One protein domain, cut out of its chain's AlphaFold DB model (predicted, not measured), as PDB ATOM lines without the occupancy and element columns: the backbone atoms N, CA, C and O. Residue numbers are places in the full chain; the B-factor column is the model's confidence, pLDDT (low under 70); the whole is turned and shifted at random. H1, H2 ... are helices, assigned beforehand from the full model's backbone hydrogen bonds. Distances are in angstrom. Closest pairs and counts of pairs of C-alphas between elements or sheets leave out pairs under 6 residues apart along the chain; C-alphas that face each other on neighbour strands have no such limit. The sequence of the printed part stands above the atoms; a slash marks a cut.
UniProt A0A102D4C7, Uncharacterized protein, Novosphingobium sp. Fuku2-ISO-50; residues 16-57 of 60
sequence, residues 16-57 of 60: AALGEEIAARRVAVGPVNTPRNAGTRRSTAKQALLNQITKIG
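What this domain is: This is residues 16 to 57 of the 60 residues of an uncharacterized protein of Novosphingobium sp. Fuku2-ISO-50 (UniProt A0A102D4C7). What shape do these atoms make? Two separate helices, H1 and then H2, stand at opposite ends of a long, stretched-out link, residues 30 to 43, with no shared core. How large and of what class is it? The printed part has 42 residues with two named helices and no named strand, all helix by class. It is extended, with a radius of gyration of the C-alphas of 17.9 A, and spans 42 by 23 by 16 A.

Where its parts are: Where is H1? It holds residues 16 to 29, 20.1 A long, from C-alpha 16 at (239.720, 160.613, 165.469). Where is H2? It holds residues 44 to 55, 16.6 A long, ending with C-alpha 55 at (214.849, 132.746, 149.610).

How they stand to each other: Do H1 and H2 meet? They are apart. Are their backbones well formed? In H1 and H2 every O i to N i+4 pair is within hydrogen-bond range.

The domain as a whole: What lies farthest apart? The C-alphas of Ala 17 and Thr 44, 44.1 A. Is anything cut or uncertain? The printed part has no cut, the link from H1 to H2 is long, and residue 37 alone has pLDDT under 70.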
ATOM      1  N   ALA A  16     239.905 160.663 164.022       97.75
ATOM      2  CA  ALA A  16     239.720 160.613 165.469       97.75
ATOM      3  C   ALA A  16     238.894 161.809 165.968       97.75
ATOM      4  O   ALA A  16     237.869 161.610 166.618       97.75
ATOM      5  N   ALA A  17     239.271 163.030 165.571       96.94
ATOM      6  CA  ALA A  17     238.541 164.246 165.933       96.94
ATOM      7  C   ALA A  17     237.099 164.226 165.399       96.94
ATOM      8  O   ALA A  17     236.157 164.585 166.103       96.94
ATOM      9  N   LEU A  18     236.900 163.727 164.174       96.31
ATOM     10  CA  LEU A  18     235.561 163.523 163.619       96.31
ATOM     11  C   LEU A  18     234.729 162.549 164.472       96.31
ATOM     12  O   LEU A  18     233.543 162.790 164.702       96.31
ATOM     13  N   GLY A  19     235.336 161.452 164.934       97.12
ATOM     14  CA  GLY A  19     234.677 160.465 165.787       97.12
ATOM     15  C   GLY A  19     234.179 161.065 167.105       97.12
ATOM     16  O   GLY A  19     233.027 160.841 167.483       97.12
ATOM     17  N   GLU A  20     235.011 161.876 167.757       97.44
ATOM     18  CA  GLU A  20     234.661 162.584 168.995       97.44
ATOM     19  C   GLU A  20     233.504 163.569 168.783       97.44
ATOM     20  O   GLU A  20     232.528 163.553 169.539       97.44
ATOM     21  N   GLU A  21     233.547 164.367 167.710       96.12
ATOM     22  CA  GLU A  21     232.461 165.297 167.379       96.12
ATOM     23  C   GLU A  21     231.127 164.576 167.151       96.12
ATOM     24  O   GLU A  21     230.076 165.032 167.611       96.12
ATOM     25  N   ILE A  22     231.144 163.449 166.433       95.06
ATOM     26  CA  ILE A  22     229.940 162.651 166.183       95.06
ATOM     27  C   ILE A  22     229.392 162.097 167.499       95.06
ATOM     28  O   ILE A  22     228.181 162.162 167.722       95.06
ATOM     29  N   ALA A  23     230.251 161.571 168.375       95.19
ATOM     30  CA  ALA A  23     229.835 161.047 169.672       95.19
ATOM     31  C   ALA A  23     229.176 162.138 170.531       95.19
ATOM     32  O   ALA A  23     228.060 161.938 171.019       95.19
ATOM     33  N   ALA A  24     229.800 163.315 170.624       95.81
ATOM     34  CA  ALA A  24     229.248 164.462 171.339       95.81
ATOM     35  C   ALA A  24     227.882 164.886 170.771       95.81
ATOM     36  O   ALA A  24     226.919 165.069 171.518       95.81
ATOM     37  N   ARG A  25     227.757 164.966 169.438       93.62
ATOM     38  CA  ARG A  25     226.484 165.299 168.777       93.62
ATOM     39  C   ARG A  25     225.400 164.263 169.043       93.62
ATOM     40  O   ARG A  25     224.259 164.645 169.268       93.62
ATOM     41  N   ARG A  26     225.722 162.966 169.042       91.31
ATOM     42  CA  ARG A  26     224.742 161.906 169.339       91.31
ATOM     43  C   ARG A  26     224.180 162.034 170.753       91.31
ATOM     44  O   ARG A  26     222.978 161.866 170.927       91.31
ATOM     45  N   VAL A  27     225.025 162.359 171.733       93.56
ATOM     46  CA  VAL A  27     224.585 162.607 173.115       93.56
ATOM     47  C   VAL A  27     223.698 163.851 173.187       93.56
ATOM     48  O   VAL A  27     222.624 163.793 173.775       93.56
ATOM     49  N   ALA A  28     224.109 164.948 172.546       94.19
ATOM     50  CA  ALA A  28     223.370 166.211 172.571       94.19
ATOM     51  C   ALA A  28     222.000 166.134 171.875       94.19
ATOM     52  O   ALA A  28     221.039 166.743 172.335       94.19
ATOM     53  N   VAL A  29     221.908 165.402 170.761       91.38
ATOM     54  CA  VAL A  29     220.666 165.253 169.985       91.38
ATOM     55  C   VAL A  29     219.710 164.238 170.625       91.38
ATOM     56  O   VAL A  29     218.496 164.361 170.469       91.38
ATOM     57  N   GLY A  30     220.231 163.249 171.356       88.44
ATOM     58  CA  GLY A  30     219.418 162.197 171.960       88.44
ATOM     59  C   GLY A  30     218.811 161.230 170.926       88.44
ATOM     60  O   GLY A  30     219.283 161.145 169.786       88.44
ATOM     61  N   PRO A  31     217.792 160.437 171.308       84.25
ATOM     62  CA  PRO A  31     217.176 159.457 170.418       84.25
ATOM     63  C   PRO A  31     216.433 160.148 169.267       84.25
ATOM     64  O   PRO A  31     215.357 160.718 169.444       84.25
ATOM     65  N   VAL A  32     216.991 160.055 168.060       82.19
ATOM     66  CA  VAL A  32     216.324 160.525 166.842       82.19
ATOM     67  C   VAL A  32     215.352 159.451 166.367       82.19
ATOM     68  O   VAL A  32     215.763 158.427 165.818       82.19
ATOM     69  N   ASN A  33     214.052 159.689 166.545       80.06
ATOM     70  CA  ASN A  33     213.026 158.896 165.875       80.06
ATOM     71  C   ASN A  33     212.913 159.356 164.419       80.06
ATOM     72  O   ASN A  33     212.084 160.198 164.076       80.06
ATOM     73  N   THR A  34     213.790 158.837 163.563       74.69
ATOM     74  CA  THR A  34     213.678 159.057 162.122       74.69
ATOM     75  C   THR A  34     212.606 158.109 161.596       74.69
ATOM     76  O   THR A  34     212.856 156.897 161.584       74.69
ATOM     77  N   PRO A  35     211.434 158.596 161.142       73.44
ATOM     78  CA  PRO A  35     210.439 157.718 160.554       73.44
ATOM     79  C   PRO A  35     211.068 157.068 159.325       73.44
ATOM     80  O   PRO A  35     211.332 157.716 158.310       73.44
ATOM     81  N   ARG A  36     211.372 155.771 159.422       74.12
ATOM     82  CA  ARG A  36     211.793 155.019 158.248       74.12
ATOM     83  C   ARG A  36     210.579 154.960 157.338       74.12
ATOM     84  O   ARG A  36     209.499 154.559 157.767       74.12
ATOM     85  N   ASN A  37     210.753 155.340 156.074       68.69
ATOM     86  CA  ASN A  37     209.748 155.017 155.072       68.69
ATOM     87  C   ASN A  37     209.501 153.509 155.161       68.69
ATOM     88  O   ASN A  37     210.438 152.734 154.974       68.69
ATOM     89  N   ALA A  38     208.249 153.104 155.405       72.25
ATOM     90  CA  ALA A  38     207.855 151.693 155.498       72.25
ATOM     91  C   ALA A  38     208.218 150.898 154.229       72.25
ATOM     92  O   ALA A  38     208.154 149.674 154.198       72.25
ATOM     93  N   GLY A  39     208.600 151.605 153.157       73.62
ATOM     94  CA  GLY A  39     209.125 151.009 151.945       73.62
ATOM     95  C   GLY A  39     208.077 150.164 151.242       73.62
ATOM     96  O   GLY A  39     208.458 149.239 150.544       73.62
ATOM     97  N   THR A  40     206.789 150.463 151.434       75.88
ATOM     98  CA  THR A  40     205.647 149.686 150.930       75.88
ATOM     99  C   THR A  40     205.363 149.946 149.451       75.88
ATOM    100  O   THR A  40     204.886 149.062 148.745       75.88
ATOM    101  N   ARG A  41     205.734 151.121 148.927       82.56
ATOM    102  CA  ARG A  41     205.664 151.443 147.491       82.56
ATOM    103  C   ARG A  41     206.944 151.014 146.768       82.56
ATOM    104  O   ARG A  41     207.784 151.842 146.423       82.56
ATOM    105  N   ARG A  42     207.122 149.703 146.583       86.06
ATOM    106  CA  ARG A  42     208.235 149.125 145.800       86.06
ATOM    107  C   ARG A  42     207.782 148.866 144.367       86.06
ATOM    108  O   ARG A  42     206.657 148.428 144.155       86.06
ATOM    109  N   SER A  43     208.666 149.089 143.396       92.56
ATOM    110  CA  SER A  43     208.455 148.577 142.040       92.56
ATOM    111  C   SER A  43     208.467 147.045 142.040       92.56
ATOM    112  O   SER A  43     209.044 146.419 142.934       92.56
ATOM    113  N   THR A  44     207.880 146.437 141.010       93.25
ATOM    114  CA  THR A  44     207.854 144.977 140.816       93.25
ATOM    115  C   THR A  44     209.260 144.369 140.826       93.25
ATOM    116  O   THR A  44     209.503 143.389 141.524       93.25
ATOM    117  N   ALA A  45     210.221 145.006 140.149       93.44
ATOM    118  CA  ALA A  45     211.622 144.579 140.138       93.44
ATOM    119  C   ALA A  45     212.246 144.554 141.545       93.44
ATOM    120  O   ALA A  45     212.954 143.615 141.906       93.44
ATOM    121  N   LYS A  46     211.948 145.561 142.377       91.12
ATOM    122  CA  LYS A  46     212.481 145.642 143.742       91.12
ATOM    123  C   LYS A  46     211.848 144.603 144.670       91.12
ATOM    124  O   LYS A  46     212.536 144.077 145.536       91.12
ATOM    125  N   GLN A  47     210.568 144.282 144.489       93.12
ATOM    126  CA  GLN A  47     209.927 143.179 145.214       93.12
ATOM    127  C   GLN A  47     210.537 141.829 144.823       93.12
ATOM    128  O   GLN A  47     210.856 141.031 145.698       93.12
ATOM    129  N   ALA A  48     210.767 141.599 143.526       95.25
ATOM    130  CA  ALA A  48     211.387 140.371 143.037       95.25
ATOM    131  C   ALA A  48     212.789 140.157 143.626       95.25
ATOM    132  O   ALA A  48     213.095 139.055 144.078       95.25
ATOM    133  N   LEU A  49     213.608 141.212 143.684       94.31
ATOM    134  CA  LEU A  49     214.929 141.166 144.314       94.31
ATOM    135  C   LEU A  49     214.846 140.773 145.794       94.31
ATOM    136  O   LEU A  49     215.541 139.857 146.224       94.31
ATOM    137  N   LEU A  50     213.982 141.436 146.565       93.00
ATOM    138  CA  LEU A  50     213.845 141.155 147.995       93.00
ATOM    139  C   LEU A  50     213.355 139.727 148.244       93.00
ATOM    140  O   LEU A  50     213.900 139.046 149.101       93.00
ATOM    141  N   ASN A  51     212.429 139.227 147.424       94.31
ATOM    142  CA  ASN A  51     211.986 137.836 147.504       94.31
ATOM    143  C   ASN A  51     213.133 136.841 147.249       94.31
ATOM    144  O   ASN A  51     213.169 135.787 147.878       94.31
ATOM    145  N   GLN A  52     214.064 137.144 146.336       97.12
ATOM    146  CA  GLN A  52     215.241 136.295 146.109       97.12
ATOM    147  C   GLN A  52     216.214 136.337 147.290       97.12
ATOM    148  O   GLN A  52     216.723 135.292 147.683       97.12
ATOM    149  N   ILE A  53     216.417 137.509 147.896       95.31
ATOM    150  CA  ILE A  53     217.232 137.666 149.111       95.31
ATOM    151  C   ILE A  53     216.634 136.851 150.269       95.31
ATOM    152  O   ILE A  53     217.347 136.098 150.927       95.31
ATOM    153  N   THR A  54     215.315 136.915 150.467       95.88
ATOM    154  CA  THR A  54     214.634 136.120 151.497       95.88
ATOM    155  C   THR A  54     214.757 134.616 151.233       95.88
ATOM    156  O   THR A  54     214.986 133.851 152.166       95.88
ATOM    157  N   LYS A  55     214.673 134.168 149.971       96.69
ATOM    158  CA  LYS A  55     214.849 132.746 149.610       96.69
ATOM    159  C   LYS A  55     216.229 132.192 149.968       96.69
ATOM    160  O   LYS A  55     216.326 131.009 150.273       96.69
ATOM    161  N   ILE A  56     217.271 133.022 149.932       96.81
ATOM    162  CA  ILE A  56     218.635 132.630 150.322       96.81
ATOM    163  C   ILE A  56     218.922 132.866 151.816       96.81
ATOM    164  O   ILE A  56     220.058 132.695 152.246       96.81
ATOM    165  N   GLY A  57     217.912 133.252 152.607       94.25
ATOM    166  CA  GLY A  57     218.027 133.462 154.053       94.25
ATOM    167  C   GLY A  57     218.597 134.821 154.472       94.25
ATOM    168  O   GLY A  57     218.971 134.983 155.629       94.25
TER     169      GLY A  57